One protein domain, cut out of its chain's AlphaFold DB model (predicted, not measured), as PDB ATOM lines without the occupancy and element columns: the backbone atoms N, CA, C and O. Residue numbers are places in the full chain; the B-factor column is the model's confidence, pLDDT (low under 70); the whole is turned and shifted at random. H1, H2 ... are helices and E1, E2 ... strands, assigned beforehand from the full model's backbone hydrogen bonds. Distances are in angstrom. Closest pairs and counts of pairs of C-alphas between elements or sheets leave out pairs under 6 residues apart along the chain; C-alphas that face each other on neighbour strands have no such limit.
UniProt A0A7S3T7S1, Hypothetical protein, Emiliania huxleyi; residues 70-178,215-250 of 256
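Overview. This is residues 70 to 178 and 215 to 250 of the 256 residues of the protein "Hypothetical protein" of Emiliania huxleyi (UniProt A0A7S3T7S1). A strongly twisted sheet of six parallel strands runs through the middle: H1 packs along one face with H2 beside it, and the short helices H4, H6 and H7 cover part of the other face. H3 packs near the E4 edge, H5 sits by the beginnings of E2 and E5, and residues 98 to 119 make a long loop with no named element. The printed part has 145 residues with seven named helices and six named strands, along the chain E1 H1 E2 H2 E3 H3 E4 H4 H5 E5 H6 H7 E6, and the sheet order is E1 E6 E5 E2 E3 E4. The class is mixed, helices and strands, with 72 residues, under half, in named elements. The whole is compact, with a radius of gyration of the C-alphas of 14.0 A and spans of 41 by 32 by 29 A.

Along the chain. Find C-alpha 75 at (29.917, 65.500, -62.904); there E1 begins and runs to residue 78. H1 follows from C-alpha 80 at (17.703, 56.539, -64.831) to residue 90, 15.2 A long. Next come E2, residues 94 to 97, H2, residues 120 to 128 and 12.6 A long, and E3, residues 133 to 137 and 13.1 A long. H3 holds residues 142 to 150, 12.2 A long, and E4 residues 159 to 161. The four-residue helices H4, residues 169 to 172, and H5, residues 175 to 178, lead to the cut. Beyond it look for E5, residues 220 to 224 and 13.1 A long, then H6, residues 227 to 230, and H7, residues 233 to 236. E6, residues 241 to 246, is 15.0 A long and ends at C-alpha 246, (20.070, 63.781, -65.986).

Arrangement. Start with the sheet, whose edge strands are E1 and E4. For E1 and E6 look at N 245 and O 76, 2.8 A apart; for E6 and E5 at N 244 and O 222, 2.8 A; for E5 and E2 at N 223 and O 96, 2.8 A. E2 and E3 have N 134 and O 95 at 2.8 A, and E3 and E4 have N 160 and O 135 at 2.8 A, each within hydrogen-bond range. E2, H2, E3, then E3, H3, E4, and E5, H6 H7, E6 are strand-helix-strand units, two parallel neighbour strands with helices between; E1, H1, E2 is a split one, with E6 and E5 between its strands; the four crossovers are right-handed. H1 is on the sheet at a height of 8.6 A, over E6 and E5, and runs along the strands, at 9 degrees to E6 on the local plane. H1 and H2 touch, closest at the C-alphas of Gly 80 and Asp 121, 4.9 A, the same way at a steep tilt of 36 degrees, only just past shallow. H6 lies on the opposite face from H1, at a height of 8.3 A. H4 and H7 only just touch, with 3 pairs of C-alphas within 8 A, the closest being Ala 169 and Ile 235, 5.6 A. H3 is on the sheet, its closest C-alphas to E4 being Val 142 and Arg 161, 7.0 A. H5 is not on the sheet, but only just, with 4 pairs of C-alphas within 10 A. In H1, H2 and H3 every O i to N i+4 pair is within hydrogen-bond range; H4 to H7 are too short for one.

Size, cuts and confidence. The two C-alphas farthest apart are those of Ala 72 and Gly 114, 40.8 A. Residues 179 to 214 are not printed, and C-alphas 178 and 215 are 15.3 A apart across the cut. The link from E2 to H2, 22 residues, is long. Mean pLDDT of the printed part is 93.0; residues 215 to 217 and 250 are under 70.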
ATOM      1  N   CYS A  70      32.983  63.431 -66.127       97.25
ATOM      2  CA  CYS A  70      34.344  63.626 -65.625       97.25
ATOM      3  C   CYS A  70      34.412  63.385 -64.115       97.25
ATOM      4  O   CYS A  70      33.817  64.134 -63.334       97.25
ATOM      5  N   GLY A  71      35.197  62.381 -63.709       94.94
ATOM      6  CA  GLY A  71      35.419  62.039 -62.301       94.94
ATOM      7  C   GLY A  71      36.109  63.157 -61.518       94.94
ATOM      8  O   GLY A  71      35.663  63.506 -60.429       94.94
ATOM      9  N   ALA A  72      37.114  63.815 -62.110       95.50
ATOM     10  CA  ALA A  72      37.801  64.947 -61.481       95.50
ATOM     11  C   ALA A  72      36.884  66.173 -61.307       95.50
ATOM     12  O   ALA A  72      36.990  66.904 -60.327       95.50
ATOM     13  N   CYS A  73      35.930  66.384 -62.219       95.88
ATOM     14  CA  CYS A  73      34.888  67.395 -62.029       95.88
ATOM     15  C   CYS A  73      33.734  66.917 -61.138       95.88
ATOM     16  O   CYS A  73      32.882  67.739 -60.813       95.88
ATOM     17  N   ARG A  74      33.646  65.629 -60.781       97.00
ATOM     18  CA  ARG A  74      32.489  65.027 -60.093       97.00
ATOM     19  C   ARG A  74      31.155  65.360 -60.775       97.00
ATOM     20  O   ARG A  74      30.189  65.735 -60.113       97.00
ATOM     21  N   LEU A  75      31.131  65.318 -62.107       97.69
ATOM     22  CA  LEU A  75      29.917  65.500 -62.904       97.69
ATOM     23  C   LEU A  75      29.755  64.298 -63.827       97.69
ATOM     24  O   LEU A  75      30.537  64.124 -64.763       97.69
ATOM     25  N   LEU A  76      28.755  63.487 -63.514       97.81
ATOM     26  CA  LEU A  76      28.293  62.349 -64.297       97.81
ATOM     27  C   LEU A  76      27.077  62.766 -65.130       97.81
ATOM     28  O   LEU A  76      26.451  63.786 -64.836       97.81
ATOM     29  N   GLN A  77      26.752  61.996 -66.162       96.62
ATOM     30  CA  GLN A  77      25.568  62.195 -66.994       96.62
ATOM     31  C   GLN A  77      25.020  60.857 -67.465       96.62
ATOM     32  O   GLN A  77      25.787  59.903 -67.595       96.62
ATOM     33  N   GLY A  78      23.726  60.831 -67.767       96.06
ATOM     34  CA  GLY A  78      23.037  59.633 -68.229       96.06
ATOM     35  C   GLY A  78      21.537  59.687 -67.963       96.06
ATOM     36  O   GLY A  78      20.992  60.756 -67.665       96.06
ATOM     37  N   ASP A  79      20.879  58.540 -68.072       95.75
ATOM     38  CA  ASP A  79      19.462  58.359 -67.742       95.75
ATOM     39  C   ASP A  79      19.255  57.667 -66.379       95.75
ATOM     40  O   ASP A  79      20.144  57.681 -65.524       95.75
ATOM     41  N   GLY A  80      18.052  57.143 -66.118       96.25
ATOM     42  CA  GLY A  80      17.703  56.539 -64.831       96.25
ATOM     43  C   GLY A  80      18.544  55.305 -64.498       96.25
ATOM     44  O   GLY A  80      18.984  55.161 -63.353       96.25
ATOM     45  N   ALA A  81      18.858  54.477 -65.496       96.31
ATOM     46  CA  ALA A  81      19.728  53.319 -65.331       96.31
ATOM     47  C   ALA A  81      21.159  53.743 -64.956       96.31
ATOM     48  O   ALA A  81      21.767  53.173 -64.046       96.31
ATOM     49  N   ASP A  82      21.676  54.801 -65.586       97.50
ATOM     50  CA  ASP A  82      22.991  55.355 -65.252       97.50
ATOM     51  C   ASP A  82      23.024  55.974 -63.838       97.50
ATOM     52  O   ASP A  82      24.043  55.894 -63.141       97.50
ATOM     53  N   VAL A  83      21.914  56.566 -63.371       98.06
ATOM     54  CA  VAL A  83      21.791  57.041 -61.980       98.06
ATOM     55  C   VAL A  83      21.850  55.868 -61.002       98.06
ATOM     56  O   VAL A  83      22.555  55.962 -59.994       98.06
ATOM     57  N   ALA A  84      21.155  54.763 -61.290       97.56
ATOM     58  CA  ALA A  84      21.197  53.565 -60.454       97.56
ATOM     59  C   ALA A  84      22.625  52.999 -60.354       97.56
ATOM     60  O   ALA A  84      23.115  52.770 -59.246       97.56
ATOM     61  N   ALA A  85      23.337  52.899 -61.482       97.00
ATOM     62  CA  ALA A  85      24.739  52.481 -61.512       97.00
ATOM     63  C   ALA A  85      25.653  53.432 -60.714       97.00
ATOM     64  O   ALA A  85      26.540  52.993 -59.978       97.00
ATOM     65  N   ALA A  86      25.421  54.746 -60.803       97.19
ATOM     66  CA  ALA A  86      26.166  55.726 -60.016       97.19
ATOM     67  C   ALA A  86      25.900  55.585 -58.509       97.19
ATOM     68  O   ALA A  86      26.834  55.698 -57.715       97.19
ATOM     69  N   VAL A  87      24.656  55.323 -58.093       97.25
ATOM     70  CA  VAL A  87      24.326  55.069 -56.681       97.25
ATOM     71  C   VAL A  87      25.006  53.803 -56.180       97.25
ATOM     72  O   VAL A  87      25.576  53.827 -55.088       97.25
ATOM     73  N   GLU A  88      24.980  52.725 -56.963       95.94
ATOM     74  CA  GLU A  88      25.630  51.465 -56.604       95.94
ATOM     75  C   GLU A  88      27.138  51.659 -56.397       95.94
ATOM     76  O   GLU A  88      27.674  51.251 -55.365       95.94
ATOM     77  N   ALA A  89      27.801  52.356 -57.324       95.69
ATOM     78  CA  ALA A  89      29.237  52.600 -57.267       95.69
ATOM     79  C   ALA A  89      29.649  53.567 -56.142       95.69
ATOM     80  O   ALA A  89      30.658  53.352 -55.470       95.69
ATOM     81  N   LEU A  90      28.894  54.651 -55.940       94.88
ATOM     82  CA  LEU A  90      29.261  55.713 -54.998       94.88
ATOM     83  C   LEU A  90      28.806  55.428 -53.565       94.88
ATOM     84  O   LEU A  90      29.410  55.965 -52.635       94.88
ATOM     85  N   GLN A  91      27.741  54.637 -53.389       94.56
ATOM     86  CA  GLN A  91      27.046  54.427 -52.113       94.56
ATOM     87  C   GLN A  91      26.805  55.751 -51.352       94.56
ATOM     88  O   GLN A  91      27.260  55.909 -50.215       94.56
ATOM     89  N   PRO A  92      26.114  56.739 -51.960       94.44
ATOM     90  CA  PRO A  92      25.976  58.066 -51.372       94.44
ATOM     91  C   PRO A  92      25.163  58.033 -50.068       94.44
ATOM     92  O   PRO A  92      24.210  57.260 -49.912       94.44
ATOM     93  N   LEU A  93      25.499  58.941 -49.145       93.94
ATOM     94  CA  LEU A  93      24.764  59.125 -47.889       93.94
ATOM     95  C   LEU A  93      23.320  59.558 -48.142       93.94
ATOM     96  O   LEU A  93      22.408  59.121 -47.437       93.94
ATOM     97  N   ARG A  94      23.121  60.439 -49.126       95.81
ATOM     98  CA  ARG A  94      21.819  60.960 -49.550       95.81
ATOM     99  C   ARG A  94      21.761  61.098 -51.064       95.81
ATOM    100  O   ARG A  94      22.762  61.440 -51.699       95.81
ATOM    101  N   LEU A  95      20.570  60.872 -51.603       97.62
ATOM    102  CA  LEU A  95      20.228  61.090 -53.001       97.62
ATOM    103  C   LEU A  95      19.243  62.260 -53.092       97.62
ATOM    104  O   LEU A  95      18.140  62.195 -52.554       97.62
ATOM    105  N   PHE A  96      19.640  63.325 -53.779       98.50
ATOM    106  CA  PHE A  96      18.781  64.464 -54.082       98.50
ATOM    107  C   PHE A  96      18.369  64.402 -55.544       98.50
ATOM    108  O   PHE A  96      19.232  64.351 -56.417       98.50
ATOM    109  N   VAL A  97      17.067  64.440 -55.809       98.38
ATOM    110  CA  VAL A  97      16.522  64.320 -57.165       98.38
ATOM    111  C   VAL A  97      15.627  65.517 -57.453       98.38
ATOM    112  O   VAL A  97      14.758  65.860 -56.646       98.38
ATOM    113  N   ASP A  98      15.830  66.184 -58.586       97.88
ATOM    114  CA  ASP A  98      14.840  67.139 -59.075       97.88
ATOM    115  C   ASP A  98      13.533  66.444 -59.471       97.88
ATOM    116  O   ASP A  98      13.496  65.277 -59.855       97.88
ATOM    117  N   PHE A  99      12.432  67.181 -59.400       97.25
ATOM    118  CA  PHE A  99      11.140  66.669 -59.820       97.25
ATOM    119  C   PHE A  99      10.899  66.870 -61.320       97.25
ATOM    120  O   PHE A  99      10.730  65.899 -62.055       97.25
ATOM    121  N   ASP A 100      10.881  68.121 -61.783       95.88
ATOM    122  CA  ASP A 100      10.471  68.466 -63.146       95.88
ATOM    123  C   ASP A 100      11.530  68.045 -64.169       95.88
ATOM    124  O   ASP A 100      12.707  68.351 -64.026       95.88
ATOM    125  N   ARG A 101      11.109  67.343 -65.221       95.19
ATOM    126  CA  ARG A 101      11.949  66.766 -66.290       95.19
ATOM    127  C   ARG A 101      13.055  65.807 -65.828       95.19
ATOM    128  O   ARG A 101      13.778  65.295 -66.679       95.19
ATOM    129  N   THR A 102      13.127  65.518 -64.535       96.56
ATOM    130  CA  THR A 102      14.020  64.525 -63.940       96.56
ATOM    131  C   THR A 102      13.184  63.314 -63.536       96.56
ATOM    132  O   THR A 102      12.900  62.475 -64.394       96.56
ATOM    133  N   LEU A 103      12.659  63.272 -62.305       96.38
ATOM    134  CA  LEU A 103      11.760  62.195 -61.879       96.38
ATOM    135  C   LEU A 103      10.456  62.170 -62.693       96.38
ATOM    136  O   LEU A 103      10.026  61.113 -63.142       96.38
ATOM    137  N   CYS A 104       9.831  63.326 -62.924       95.81
ATOM    138  CA  CYS A 104       8.546  63.456 -63.610       95.81
ATOM    139  C   CYS A 104       8.683  64.234 -64.927       95.81
ATOM    140  O   CYS A 104       9.510  65.128 -65.056       95.81
ATOM    141  N   SER A 105       7.840  63.953 -65.922       94.00
ATOM    142  CA  SER A 105       7.856  64.644 -67.221       94.00
ATOM    143  C   SER A 105       7.321  66.078 -67.188       94.00
ATOM    144  O   SER A 105       7.288  66.738 -68.232       94.00
ATOM    145  N   THR A 106       6.841  66.549 -66.035       93.12
ATOM    146  CA  THR A 106       6.338  67.912 -65.862       93.12
ATOM    147  C   THR A 106       7.401  68.942 -66.238       93.12
ATOM    148  O   THR A 106       8.602  68.718 -66.100       93.12
ATOM    149  N   ARG A 107       6.957  70.095 -66.748       90.12
ATOM    150  CA  ARG A 107       7.822  71.236 -67.097       90.12
ATOM    151  C   ARG A 107       7.498  72.441 -66.211       90.12
ATOM    152  O   ARG A 107       7.486  73.576 -66.687       90.12
ATOM    153  N   GLY A 108       7.178  72.174 -64.946       83.62
ATOM    154  CA  GLY A 108       6.445  73.072 -64.057       83.62
ATOM    155  C   GLY A 108       4.938  72.788 -64.052       83.62
ATOM    156  O   GLY A 108       4.431  72.018 -64.869       83.62
ATOM    157  N   GLY A 109       4.221  73.426 -63.123       89.94
ATOM    158  CA  GLY A 109       2.801  73.158 -62.878       89.94
ATOM    159  C   GLY A 109       2.576  71.972 -61.934       89.94
ATOM    160  O   GLY A 109       3.527  71.332 -61.489       89.94
ATOM    161  N   SER A 110       1.319  71.700 -61.587       92.12
ATOM    162  CA  SER A 110       0.986  70.524 -60.776       92.12
ATOM    163  C   SER A 110       1.095  69.253 -61.628       92.12
ATOM    164  O   SER A 110       0.564  69.244 -62.744       92.12
ATOM    165  N   PRO A 111       1.735  68.177 -61.139       92.75
ATOM    166  CA  PRO A 111       1.687  66.886 -61.815       92.75
ATOM    167  C   PRO A 111       0.255  66.336 -61.838       92.75
ATOM    168  O   PRO A 111      -0.583  66.697 -61.013       92.75
ATOM    169  N   LEU A 112      -0.024  65.483 -62.825       88.69
ATOM    170  CA  LEU A 112      -1.352  64.946 -63.126       88.69
ATOM    171  C   LEU A 112      -1.186  63.490 -63.552       88.69
ATOM    172  O   LEU A 112      -0.426  63.211 -64.485       88.69
ATOM    173  N   HIS A 113      -1.899  62.579 -62.891       84.31
ATOM    174  CA  HIS A 113      -1.916  61.167 -63.268       84.31
ATOM    175  C   HIS A 113      -2.495  60.993 -64.679       84.31
ATOM    176  O   HIS A 113      -3.426  61.693 -65.070       84.31
ATOM    177  N   GLY A 114      -1.906  60.088 -65.465       83.19
ATOM    178  CA  GLY A 114      -2.305  59.814 -66.852       83.19
ATOM    179  C   GLY A 114      -1.770  60.802 -67.897       83.19
ATOM    180  O   GLY A 114      -1.618  60.421 -69.052       83.19
ATOM    181  N   SER A 115      -1.421  62.033 -67.507       86.88
ATOM    182  CA  SER A 115      -0.843  63.040 -68.420       86.88
ATOM    183  C   SER A 115       0.671  63.171 -68.291       86.88
ATOM    184  O   SER A 115       1.354  63.517 -69.255       86.88
ATOM    185  N   HIS A 116       1.202  62.930 -67.094       91.06
ATOM    186  CA  HIS A 116       2.626  63.031 -66.813       91.06
ATOM    187  C   HIS A 116       3.201  61.660 -66.460       91.06
ATOM    188  O   HIS A 116       2.629  60.913 -65.670       91.06
ATOM    189  N   THR A 117       4.348  61.346 -67.059       91.50
ATOM    190  CA  THR A 117       5.076  60.081 -66.880       91.50
ATOM    191  C   THR A 117       6.214  60.255 -65.887       91.50
ATOM    192  O   THR A 117       6.854  61.313 -65.866       91.50
ATOM    193  N   VAL A 118       6.531  59.208 -65.139       94.00
ATOM    194  CA  VAL A 118       7.739  59.128 -64.311       94.00
ATOM    195  C   VAL A 118       8.871  58.435 -65.066       94.00
ATOM    196  O   VAL A 118       8.672  57.989 -66.191       94.00
ATOM    197  N   ASP A 119      10.071  58.476 -64.504       94.81
ATOM    198  CA  ASP A 119      11.180  57.628 -64.930       94.81
ATOM    199  C   ASP A 119      11.185  56.365 -64.058       94.81
ATOM    200  O   ASP A 119      11.295  56.467 -62.833       94.81
ATOM    201  N   ASP A 120      10.980  55.200 -64.673       94.50
ATOM    202  CA  ASP A 120      10.719  53.946 -63.951       94.50
ATOM    203  C   ASP A 120      11.958  53.424 -63.210       94.50
ATOM    204  O   ASP A 120      11.835  52.866 -62.113       94.50
ATOM    205  N   ASP A 121      13.154  53.662 -63.757       95.81
ATOM    206  CA  ASP A 121      14.419  53.307 -63.112       95.81
ATOM    207  C   ASP A 121      14.641  54.175 -61.869       95.81
ATOM    208  O   ASP A 121      14.978  53.657 -60.801       95.81
ATOM    209  N   LEU A 122      14.367  55.484 -61.959       96.56
ATOM    210  CA  LEU A 122      14.412  56.365 -60.791       96.56
ATOM    211  C   LEU A 122      13.367  55.983 -59.740       96.56
ATOM    212  O   LEU A 122      13.694  55.980 -58.558       96.56
ATOM    213  N   VAL A 123      12.132  55.646 -60.120       96.19
ATOM    214  CA  VAL A 123      11.114  55.200 -59.147       96.19
ATOM    215  C   VAL A 123      11.572  53.929 -58.435       96.19
ATOM    216  O   VAL A 123      11.573  53.891 -57.204       96.19
ATOM    217  N   SER A 124      12.032  52.933 -59.194       96.06
ATOM    218  CA  SER A 124      12.525  51.660 -58.655       96.06
ATOM    219  C   SER A 124      13.698  51.862 -57.698       96.06
ATOM    220  O   SER A 124      13.723  51.287 -56.609       96.06
ATOM    221  N   LEU A 125      14.644  52.727 -58.072       96.44
ATOM    222  CA  LEU A 125      15.778  53.100 -57.236       96.44
ATOM    223  C   LEU A 125      15.324  53.791 -55.948       96.44
ATOM    224  O   LEU A 125      15.784  53.444 -54.865       96.44
ATOM    225  N   ILE A 126      14.414  54.762 -56.040       96.81
ATOM    226  CA  ILE A 126      13.952  55.525 -54.877       96.81
ATOM    227  C   ILE A 126      13.253  54.613 -53.865       96.81
ATOM    228  O   ILE A 126      13.541  54.718 -52.673       96.81
ATOM    229  N   SER A 127      12.420  53.678 -54.327       95.00
ATOM    230  CA  SER A 127      11.757  52.692 -53.465       95.00
ATOM    231  C   SER A 127      12.732  51.796 -52.689       95.00
ATOM    232  O   SER A 127      12.388  51.317 -51.616       95.00
ATOM    233  N   GLN A 128      13.951  51.572 -53.191       94.12
ATOM    234  CA  GLN A 128      14.973  50.758 -52.512       94.12
ATOM    235  C   GLN A 128      15.819  51.559 -51.506       94.12
ATOM    236  O   GLN A 128      16.559  50.984 -50.706       94.12
ATOM    237  N   LEU A 129      15.748  52.891 -51.547       92.75
ATOM    238  CA  LEU A 129      16.606  53.802 -50.786       92.75
ATOM    239  C   LEU A 129      15.822  54.558 -49.702       92.75
ATOM    240  O   LEU A 129      16.041  55.758 -49.492       92.75
ATOM    241  N   GLU A 130      14.923  53.866 -49.002       87.25
ATOM    242  CA  GLU A 130      14.087  54.463 -47.958       87.25
ATOM    243  C   GLU A 130      14.913  55.283 -46.949       87.25
ATOM    244  O   GLU A 130      15.999  54.898 -46.506       87.25
ATOM    245  N   GLY A 131      14.420  56.482 -46.626       89.69
ATOM    246  CA  GLY A 131      15.074  57.411 -45.698       89.69
ATOM    247  C   GLY A 131      16.335  58.115 -46.224       89.69
ATOM    248  O   GLY A 131      16.858  58.996 -45.536       89.69
ATOM    249  N   ARG A 132      16.826  57.786 -47.429       94.31
ATOM    250  CA  ARG A 132      18.013  58.427 -48.036       94.31
ATOM    251  C   ARG A 132      17.702  59.368 -49.196       94.31
ATOM    252  O   ARG A 132      18.577  60.151 -49.577       94.31
ATOM    253  N   VAL A 133      16.499  59.297 -49.758       97.44
ATOM    254  CA  VAL A 133      16.096  60.099 -50.919       97.44
ATOM    255  C   VAL A 133      15.362  61.363 -50.500       97.44
ATOM    256  O   VAL A 133      14.522  61.354 -49.602       97.44
ATOM    257  N   HIS A 134      15.642  62.451 -51.208       98.06
ATOM    258  CA  HIS A 134      14.956  63.724 -51.076       98.06
ATOM    259  C   HIS A 134      14.626  64.301 -52.454       98.06
ATOM    260  O   HIS A 134      15.503  64.421 -53.311       98.06
ATOM    261  N   ILE A 135      13.382  64.743 -52.649       98.25
ATOM    262  CA  ILE A 135      13.020  65.541 -53.824       98.25
ATOM    263  C   ILE A 135      13.368  67.001 -53.554       98.25
ATOM    264  O   ILE A 135      12.956  67.561 -52.538       98.25
ATOM    265  N   VAL A 136      14.099  67.643 -54.465       97.88
ATOM    266  CA  VAL A 136      14.464  69.064 -54.365       97.88
ATOM    267  C   VAL A 136      13.999  69.795 -55.613       97.88
ATOM    268  O   VAL A 136      14.588  69.670 -56.681       97.88
ATOM    269  N   THR A 137      12.950  70.604 -55.480       97.00
ATOM    270  CA  THR A 137      12.258  71.207 -56.626       97.00
ATOM    271  C   THR A 137      12.109  72.721 -56.492       97.00
ATOM    272  O   THR A 137      12.035  73.276 -55.394       97.00
ATOM    273  N   ARG A 138      12.032  73.414 -57.632       94.94
ATOM    274  CA  ARG A 138      11.605  74.825 -57.698       94.94
ATOM    275  C   ARG A 138      10.089  74.970 -57.875       94.94
ATOM    276  O   ARG A 138       9.573  76.088 -57.805       94.94
ATOM    277  N   ASN A 139       9.383  73.869 -58.118       94.56
ATOM    278  CA  ASN A 139       7.955  73.857 -58.385       94.56
ATOM    279  C   ASN A 139       7.161  74.369 -57.175       94.56
ATOM    280  O   ASN A 139       7.477  74.084 -56.019       94.56
ATOM    281  N   VAL A 140       6.137  75.177 -57.442       95.44
ATOM    282  CA  VAL A 140       5.291  75.771 -56.401       95.44
ATOM    283  C   VAL A 140       4.181  74.833 -55.933       95.44
ATOM    284  O   VAL A 140       3.692  74.997 -54.821       95.44
ATOM    285  N   HIS A 141       3.827  73.829 -56.735       96.19
ATOM    286  CA  HIS A 141       2.729  72.898 -56.479       96.19
ATOM    287  C   HIS A 141       3.167  71.721 -55.598       96.19
ATOM    288  O   HIS A 141       2.979  70.563 -55.957       96.19
ATOM    289  N   VAL A 142       3.779  72.013 -54.447       96.25
ATOM    290  CA  VAL A 142       4.370  70.996 -53.555       96.25
ATOM    291  C   VAL A 142       3.341  69.966 -53.107       96.25
ATOM    292  O   VAL A 142       3.643  68.779 -53.105       96.25
ATOM    293  N   ASP A 143       2.126  70.395 -52.774       96.00
ATOM    294  CA  ASP A 143       1.082  69.470 -52.328       96.00
ATOM    295  C   ASP A 143       0.603  68.572 -53.471       96.00
ATOM    296  O   ASP A 143       0.459  67.370 -53.280       96.00
ATOM    297  N   GLY A 144       0.496  69.113 -54.691       95.94
ATOM    298  CA  GLY A 144       0.224  68.312 -55.887       95.94
ATOM    299  C   GLY A 144       1.332  67.296 -56.173       95.94
ATOM    300  O   GLY A 144       1.046  66.155 -56.520       95.94
ATOM    301  N   ILE A 145       2.597  67.676 -55.963       97.12
ATOM    302  CA  ILE A 145       3.738  66.755 -56.053       97.12
ATOM    303  C   ILE A 145       3.639  65.659 -54.994       97.12
ATOM    304  O   ILE A 145       3.789  64.495 -55.336       97.12
ATOM    305  N   ARG A 146       3.353  65.998 -53.733       97.25
ATOM    306  CA  ARG A 146       3.202  65.011 -52.651       97.25
ATOM    307  C   ARG A 146       2.088  64.013 -52.948       97.25
ATOM    308  O   ARG A 146       2.326  62.819 -52.852       97.25
ATOM    309  N   SER A 147       0.915  64.493 -53.361       96.06
ATOM    310  CA  SER A 147      -0.207  63.631 -53.748       96.06
ATOM    311  C   SER A 147       0.124  62.756 -54.959       96.06
ATOM    312  O   SER A 147      -0.274  61.597 -55.010       96.06
ATOM    313  N   PHE A 148       0.886  63.278 -55.921       95.88
ATOM    314  CA  PHE A 148       1.332  62.490 -57.067       95.88
ATOM    315  C   PHE A 148       2.341  61.403 -56.675       95.88
ATOM    316  O   PHE A 148       2.233  60.281 -57.161       95.88
ATOM    317  N   LEU A 149       3.293  61.721 -55.788       96.50
ATOM    318  CA  LEU A 149       4.248  60.758 -55.229       96.50
ATOM    319  C   LEU A 149       3.539  59.671 -54.415       96.50
ATOM    320  O   LEU A 149       3.883  58.500 -54.540       96.50
ATOM    321  N   ASP A 150       2.526  60.040 -53.633       95.25
ATOM    322  CA  ASP A 150       1.667  59.100 -52.907       95.25
ATOM    323  C   ASP A 150       0.990  58.108 -53.862       95.25
ATOM    324  O   ASP A 150       1.141  56.896 -53.718       95.25
ATOM    325  N   GLY A 151       0.381  58.612 -54.940       93.44
ATOM    326  CA  GLY A 151      -0.261  57.775 -55.958       93.44
ATOM    327  C   GLY A 151       0.670  56.805 -56.702       93.44
ATOM    328  O   GLY A 151       0.173  55.896 -57.362       93.44
ATOM    329  N   ILE A 152       1.995  56.971 -56.604       93.88
ATOM    330  CA  ILE A 152       3.002  56.046 -57.161       93.88
ATOM    331  C   ILE A 152       3.796  55.297 -56.075       93.88
ATOM    332  O   ILE A 152       4.817  54.686 -56.376       93.88
ATOM    333  N   GLY A 153       3.349  55.336 -54.814       94.12
ATOM    334  CA  GLY A 153       3.947  54.580 -53.705       94.12
ATOM    335  C   GLY A 153       5.186  55.214 -53.062       94.12
ATOM    336  O   GLY A 153       5.876  54.560 -52.284       94.12
ATOM    337  N   LEU A 154       5.478  56.486 -53.344       95.50
ATOM    338  CA  LEU A 154       6.642  57.223 -52.829       95.50
ATOM    339  C   LEU A 154       6.273  58.218 -51.710       95.50
ATOM    340  O   LEU A 154       6.852  59.300 -51.602       95.50
ATOM    341  N   THR A 155       5.316  57.855 -50.853       94.12
ATOM    342  CA  THR A 155       4.819  58.684 -49.730       94.12
ATOM    343  C   THR A 155       5.892  59.099 -48.732       94.12
ATOM    344  O   THR A 155       5.811  60.166 -48.126       94.12
ATOM    345  N   HIS A 156       6.901  58.253 -48.550       91.44
ATOM    346  CA  HIS A 156       7.962  58.432 -47.568       91.44
ATOM    347  C   HIS A 156       9.006  59.480 -47.987       91.44
ATOM    348  O   HIS A 156       9.842  59.861 -47.168       91.44
ATOM    349  N   VAL A 157       8.998  59.940 -49.246       96.44
ATOM    350  CA  VAL A 157      10.056  60.797 -49.792       96.44
ATOM    351  C   VAL A 157       9.803  62.272 -49.448       96.44
ATOM    352  O   VAL A 157       8.836  62.869 -49.933       96.44
ATOM    353  N   PRO A 158      10.683  62.934 -48.670       97.00
ATOM    354  CA  PRO A 158      10.519  64.347 -48.355       97.00
ATOM    355  C   PRO A 158      10.687  65.232 -49.596       97.00
ATOM    356  O   PRO A 158      11.647  65.079 -50.355       97.00
ATOM    357  N   VAL A 159       9.796  66.215 -49.749       97.81
ATOM    358  CA  VAL A 159       9.834  67.213 -50.830       97.81
ATOM    359  C   VAL A 159      10.271  68.570 -50.281       97.81
ATOM    360  O   VAL A 159       9.562  69.188 -49.483       97.81
ATOM    361  N   HIS A 160      11.419  69.056 -50.751       97.38
ATOM    362  CA  HIS A 160      12.000  70.352 -50.405       97.38
ATOM    363  C   HIS A 160      11.773  71.348 -51.541       97.38
ATOM    364  O   HIS A 160      12.312  71.193 -52.642       97.38
ATOM    365  N   ARG A 161      10.996  72.402 -51.278       96.62
ATOM    366  CA  ARG A 161      10.811  73.502 -52.232       96.62
ATOM    367  C   ARG A 161      11.880  74.569 -52.051       96.62
ATOM    368  O   ARG A 161      12.038  75.120 -50.965       96.62
ATOM    369  N   VAL A 162      12.511  74.950 -53.156       95.38
ATOM    370  CA  VAL A 162      13.531  75.998 -53.204       95.38
ATOM    371  C   VAL A 162      13.089  77.127 -54.149       95.38
ATOM    372  O   VAL A 162      13.262  77.028 -55.367       95.38
ATOM    373  N   PRO A 163      12.478  78.211 -53.631       91.38
ATOM    374  CA  PRO A 163      11.992  79.313 -54.458       91.38
ATOM    375  C   PRO A 163      13.139  80.162 -55.016       91.38
ATOM    376  O   PRO A 163      14.202  80.266 -54.417       91.38
ATOM    377  N   LYS A 164      12.921  80.854 -56.137       86.75
ATOM    378  CA  LYS A 164      13.863  81.892 -56.591       86.75
ATOM    379  C   LYS A 164      13.890  83.069 -55.593       86.75
ATOM    380  O   LYS A 164      12.846  83.367 -55.016       86.75
ATOM    381  N   PRO A 165      15.042  83.742 -55.399       87.31
ATOM    382  CA  PRO A 165      16.326  83.554 -56.093       87.31
ATOM    383  C   PRO A 165      17.236  82.462 -55.491       87.31
ATOM    384  O   PRO A 165      18.363  82.303 -55.958       87.31
ATOM    385  N   ARG A 166      16.761  81.704 -54.492       89.19
ATOM    386  CA  ARG A 166      17.527  80.662 -53.787       89.19
ATOM    387  C   ARG A 166      17.933  79.510 -54.711       89.19
ATOM    388  O   ARG A 166      17.361  79.302 -55.795       89.19
ATOM    389  N   SER A 167      18.952  78.778 -54.279       90.06
ATOM    390  CA  SER A 167      19.566  77.664 -55.011       90.06
ATOM    391  C   SER A 167      19.272  76.329 -54.358       90.06
ATOM    392  O   SER A 167      19.256  76.239 -53.131       90.06
ATOM    393  N   LYS A 168      19.113  75.269 -55.162       94.88
ATOM    394  CA  LYS A 168      19.008  73.900 -54.632       94.88
ATOM    395  C   LYS A 168      20.243  73.497 -53.826       94.88
ATOM    396  O   LYS A 168      20.125  72.664 -52.932       94.88
ATOM    397  N   ALA A 169      21.377  74.160 -54.069       93.56
ATOM    398  CA  ALA A 169      22.589  74.067 -53.260       93.56
ATOM    399  C   ALA A 169      22.321  74.234 -51.760       93.56
ATOM    400  O   ALA A 169      22.940  73.556 -50.958       93.56
ATOM    401  N   GLU A 170      21.376  75.085 -51.361       93.62
ATOM    402  CA  GLU A 170      21.085  75.314 -49.942       93.62
ATOM    403  C   GLU A 170      20.516  74.080 -49.242       93.62
ATOM    404  O   GLU A 170      20.678  73.928 -48.038       93.62
ATOM    405  N   VAL A 171      19.863  73.195 -50.000       96.06
ATOM    406  CA  VAL A 171      19.420  71.896 -49.498       96.06
ATOM    407  C   VAL A 171      20.527  70.873 -49.702       96.06
ATOM    408  O   VAL A 171      20.907  70.215 -48.750       96.06
ATOM    409  N   VAL A 172      21.067  70.742 -50.913       95.88
ATOM    410  CA  VAL A 172      22.029  69.683 -51.276       95.88
ATOM    411  C   VAL A 172      23.339  69.780 -50.484       95.88
ATOM    412  O   VAL A 172      23.886  68.764 -50.062       95.88
ATOM    413  N   CYS A 173      23.834  70.996 -50.259       94.44
ATOM    414  CA  CYS A 173      25.095  71.269 -49.575       94.44
ATOM    415  C   CYS A 173      24.934  71.448 -48.056       94.44
ATOM    416  O   CYS A 173      25.913  71.794 -47.394       94.44
ATOM    417  N   ASP A 174      23.733  71.248 -47.501       93.50
ATOM    418  CA  ASP A 174      23.478  71.444 -46.072       93.50
ATOM    419  C   ASP A 174      24.378  70.506 -45.230       93.50
ATOM    420  O   ASP A 174      24.375  69.283 -45.436       93.50
ATOM    421  N   PRO A 175      25.163  71.045 -44.274       89.38
ATOM    422  CA  PRO A 175      26.035  70.253 -43.417       89.38
ATOM    423  C   PRO A 175      25.328  69.126 -42.664       89.38
ATOM    424  O   PRO A 175      25.975  68.122 -42.371       89.38
ATOM    425  N   ARG A 176      24.016  69.225 -42.406       89.75
ATOM    426  CA  ARG A 176      23.251  68.179 -41.700       89.75
ATOM    427  C   ARG A 176      23.289  66.817 -42.393       89.75
ATOM    428  O   ARG A 176      23.113  65.793 -41.746       89.75
ATOM    429  N   TRP A 177      23.566  66.778 -43.697       88.38
ATOM    430  CA  TRP A 177      23.713  65.526 -44.444       88.38
ATOM    431  C   TRP A 177      25.077  64.851 -44.248       88.38
ATOM    432  O   TRP A 177      25.338  63.816 -44.850       88.38
ATOM    433  N   ALA A 178      25.988  65.458 -43.476       74.81
ATOM    434  CA  ALA A 178      27.289  64.880 -43.123       74.81
ATOM    435  C   ALA A 178      27.200  63.762 -42.088       74.81
ATOM    436  O   ALA A 178      28.078  62.904 -42.062       74.81
ATOM    437  N   GLY A 215      34.907  54.110 -52.589       41.12
ATOM    438  CA  GLY A 215      33.718  53.970 -51.756       41.12
ATOM    439  C   GLY A 215      33.508  55.270 -50.989       41.12
ATOM    440  O   GLY A 215      34.173  55.521 -49.982       41.12
ATOM    441  N   GLY A 216      32.623  56.123 -51.501       50.12
ATOM    442  CA  GLY A 216      32.386  57.478 -51.019       50.12
ATOM    443  C   GLY A 216      31.632  57.516 -49.694       50.12
ATOM    444  O   GLY A 216      30.516  58.027 -49.630       50.12
ATOM    445  N   LYS A 217      32.241  57.037 -48.603       58.34
ATOM    446  CA  LYS A 217      31.760  57.314 -47.243       58.34
ATOM    447  C   LYS A 217      31.807  58.834 -47.020       58.34
ATOM    448  O   LYS A 217      32.866  59.377 -46.728       58.34
ATOM    449  N   GLY A 218      30.683  59.531 -47.208       82.88
ATOM    450  CA  GLY A 218      30.573  60.976 -46.948       82.88
ATOM    451  C   GLY A 218      30.016  61.848 -48.077       82.88
ATOM    452  O   GLY A 218      29.798  63.045 -47.847       82.88
ATOM    453  N   VAL A 219      29.781  61.289 -49.271       92.75
ATOM    454  CA  VAL A 219      29.266  62.057 -50.419       92.75
ATOM    455  C   VAL A 219      27.742  62.025 -50.509       92.75
ATOM    456  O   VAL A 219      27.084  61.114 -50.005       92.75
ATOM    457  N   VAL A 220      27.181  63.020 -51.186       96.06
ATOM    458  CA  VAL A 220      25.783  63.061 -51.622       96.06
ATOM    459  C   VAL A 220      25.737  63.079 -53.146       96.06
ATOM    460  O   VAL A 220      26.626  63.645 -53.788       96.06
ATOM    461  N   LEU A 221      24.704  62.470 -53.726       97.81
ATOM    462  CA  LEU A 221      24.465  62.500 -55.168       97.81
ATOM    463  C   LEU A 221      23.319  63.467 -55.469       97.81
ATOM    464  O   LEU A 221      22.242  63.343 -54.888       97.81
ATOM    465  N   PHE A 222      23.552  64.426 -56.363       98.50
ATOM    466  CA  PHE A 222      22.545  65.389 -56.805       98.50
ATOM    467  C   PHE A 222      22.217  65.203 -58.286       98.50
ATOM    468  O   PHE A 222      23.071  65.430 -59.142       98.50
ATOM    469  N   VAL A 223      20.974  64.819 -58.565       98.50
ATOM    470  CA  VAL A 223      20.438  64.512 -59.894       98.50
ATOM    471  C   VAL A 223      19.498  65.631 -60.337       98.50
ATOM    472  O   VAL A 223      18.499  65.914 -59.672       98.50
ATOM    473  N   ASP A 224      19.817  66.273 -61.458       98.06
ATOM    474  CA  ASP A 224      19.047  67.397 -62.010       98.06
ATOM    475  C   ASP A 224      19.234  67.457 -63.535       98.06
ATOM    476  O   ASP A 224      20.336  67.195 -64.027       98.06
ATOM    477  N   ASP A 225      18.183  67.807 -64.282       96.00
ATOM    478  CA  ASP A 225      18.212  67.959 -65.745       96.00
ATOM    479  C   ASP A 225      18.859  69.282 -66.201       96.00
ATOM    480  O   ASP A 225      19.193  69.483 -67.373       96.00
ATOM    481  N   SER A 226      19.041  70.217 -65.271       94.19
ATOM    482  CA  SER A 226      19.553  71.548 -65.536       94.19
ATOM    483  C   SER A 226      21.056  71.621 -65.304       94.19
ATOM    484  O   SER A 226      21.551  71.809 -64.191       94.19
ATOM    485  N   ILE A 227      21.812  71.637 -66.403       93.19
ATOM    486  CA  ILE A 227      23.245  71.958 -66.366       93.19
ATOM    487  C   ILE A 227      23.525  73.300 -65.672       93.19
ATOM    488  O   ILE A 227      24.560  73.464 -65.034       93.19
ATOM    489  N   SER A 228      22.606  74.270 -65.743       92.44
ATOM    490  CA  SER A 228      22.783  75.554 -65.065       92.44
ATOM    491  C   SER A 228      22.808  75.429 -63.541       92.44
ATOM    492  O   SER A 228      23.515  76.220 -62.924       92.44
ATOM    493  N   GLU A 229      22.091  74.469 -62.944       93.50
ATOM    494  CA  GLU A 229      22.182  74.180 -61.502       93.50
ATOM    495  C   GLU A 229      23.541  73.563 -61.175       93.50
ATOM    496  O   GLU A 229      24.250  74.048 -60.295       93.50
ATOM    497  N   HIS A 230      23.966  72.571 -61.958       95.56
ATOM    498  CA  HIS A 230      25.256  71.909 -61.756       95.56
ATOM    499  C   HIS A 230      26.442  72.864 -61.891       95.56
ATOM    500  O   HIS A 230      27.435  72.701 -61.190       95.56
ATOM    501  N   LEU A 231      26.368  73.868 -62.768       93.31
ATOM    502  CA  LEU A 231      27.445  74.840 -62.997       93.31
ATOM    503  C   LEU A 231      27.495  75.992 -61.986       93.31
ATOM    504  O   LEU A 231      28.350  76.875 -62.120       93.31
ATOM    505  N   ARG A 232      26.606  76.018 -60.992       93.06
ATOM    506  CA  ARG A 232      26.686  77.011 -59.922       93.06
ATOM    507  C   ARG A 232      27.886  76.743 -59.020       93.06
ATOM    508  O   ARG A 232      28.199  75.597 -58.715       93.06
ATOM    509  N   GLU A 233      28.543  77.811 -58.574       92.69
ATOM    510  CA  GLU A 233      29.772  77.694 -57.782       92.69
ATOM    511  C   GLU A 233      29.535  77.053 -56.411       92.69
ATOM    512  O   GLU A 233      30.355  76.260 -55.957       92.69
ATOM    513  N   ASP A 234      28.382  77.325 -55.798       92.38
ATOM    514  CA  ASP A 234      27.951  76.772 -54.508       92.38
ATOM    515  C   ASP A 234      27.782  75.237 -54.522       92.38
ATOM    516  O   ASP A 234      27.974  74.588 -53.495       92.38
ATOM    517  N   ILE A 235      27.473  74.646 -55.681       94.12
ATOM    518  CA  ILE A 235      27.434  73.188 -55.879       94.12
ATOM    519  C   ILE A 235      28.784  72.680 -56.388       94.12
ATOM    520  O   ILE A 235      29.321  71.701 -55.878       94.12
ATOM    521  N   ARG A 236      29.353  73.344 -57.400       93.88
ATOM    522  CA  ARG A 236      30.564  72.896 -58.102       93.88
ATOM    523  C   ARG A 236      31.791  72.817 -57.194       93.88
ATOM    524  O   ARG A 236      32.589  71.896 -57.354       93.88
ATOM    525  N   SER A 237      31.945  73.767 -56.275       92.69
ATOM    526  CA  SER A 237      33.073  73.805 -55.334       92.69
ATOM    527  C   SER A 237      32.919  72.831 -54.163       92.69
ATOM    528  O   SER A 237      33.904  72.538 -53.490       92.69
ATOM    529  N   ASN A 238      31.721  72.285 -53.923       93.44
ATOM    530  CA  ASN A 238      31.490  71.396 -52.792       93.44
ATOM    531  C   ASN A 238      32.052  69.995 -53.069       93.44
ATOM    532  O   ASN A 238      31.590  69.280 -53.960       93.44
ATOM    533  N   GLU A 239      33.045  69.586 -52.281       92.38
ATOM    534  CA  GLU A 239      33.741  68.312 -52.477       92.38
ATOM    535  C   GLU A 239      32.915  67.073 -52.165       92.38
ATOM    536  O   GLU A 239      33.197  65.991 -52.680       92.38
ATOM    537  N   ARG A 240      31.855  67.247 -51.379       93.75
ATOM    538  CA  ARG A 240      30.958  66.167 -50.977       93.75
ATOM    539  C   ARG A 240      29.837  65.934 -51.976       93.75
ATOM    540  O   ARG A 240      29.145  64.930 -51.862       93.75
ATOM    541  N   VAL A 241      29.635  66.841 -52.928       96.38
ATOM    542  CA  VAL A 241      28.568  66.713 -53.919       96.38
ATOM    543  C   VAL A 241      29.128  66.082 -55.183       96.38
ATOM    544  O   VAL A 241      29.947  66.672 -55.894       96.38
ATOM    545  N   VAL A 242      28.633  64.887 -55.491       97.69
ATOM    546  CA  VAL A 242      28.701  64.341 -56.843       97.69
ATOM    547  C   VAL A 242      27.454  64.800 -57.584       97.69
ATOM    548  O   VAL A 242      26.333  64.682 -57.092       97.69
ATOM    549  N   ARG A 243      27.656  65.379 -58.762       98.25
ATOM    550  CA  ARG A 243      26.597  65.928 -59.604       98.25
ATOM    551  C   ARG A 243      26.272  64.948 -60.718       98.25
ATOM    552  O   ARG A 243      27.183  64.349 -61.290       98.25
ATOM    553  N   PHE A 244      24.999  64.840 -61.057       98.50
ATOM    554  CA  PHE A 244      24.509  64.003 -62.139       98.50
ATOM    555  C   PHE A 244      23.581  64.827 -63.038       98.50
ATOM    556  O   PHE A 244      22.478  65.200 -62.630       98.50
ATOM    557  N   LEU A 245      24.038  65.142 -64.254       97.88
ATOM    558  CA  LEU A 245      23.201  65.773 -65.270       97.88
ATOM    559  C   LEU A 245      22.306  64.708 -65.893       97.88
ATOM    560  O   LEU A 245      22.759  63.880 -66.682       97.88
ATOM    561  N   PHE A 246      21.038  64.750 -65.524       97.62
ATOM    562  CA  PHE A 246      20.070  63.781 -65.986       97.62
ATOM    563  C   PHE A 246      19.582  64.113 -67.393       97.62
ATOM    564  O   PHE A 246      19.230  65.254 -67.705       97.62
ATOM    565  N   SER A 247      19.508  63.096 -68.236       93.44
ATOM    566  CA  SER A 247      18.861  63.166 -69.533       93.44
ATOM    567  C   SER A 247      17.827  62.063 -69.626       93.44
ATOM    568  O   SER A 247      18.176  60.889 -69.642       93.44
ATOM    569  N   ARG A 248      16.554  62.437 -69.766       84.00
ATOM    570  CA  ARG A 248      15.526  61.465 -70.141       84.00
ATOM    571  C   ARG A 248      15.862  60.914 -71.517       84.00
ATOM    572  O   ARG A 248      15.792  61.656 -72.507       84.00
ATOM    573  N   THR A 249      16.173  59.627 -71.599       73.12
ATOM    574  CA  THR A 249      16.052  58.913 -72.861       73.12
ATOM    575  C   THR A 249      14.600  59.069 -73.297       73.12
ATOM    576  O   THR A 249      13.653  58.841 -72.543       73.12
ATOM    577  N   ARG A 250      14.383  59.586 -74.512       50.72
ATOM    578  CA  ARG A 250      13.046  59.488 -75.095       50.72
ATOM    579  C   ARG A 250      12.822  57.996 -75.226       50.72
ATOM    580  O   ARG A 250      13.492  57.396 -76.063       50.72
TER     581      ARG A 250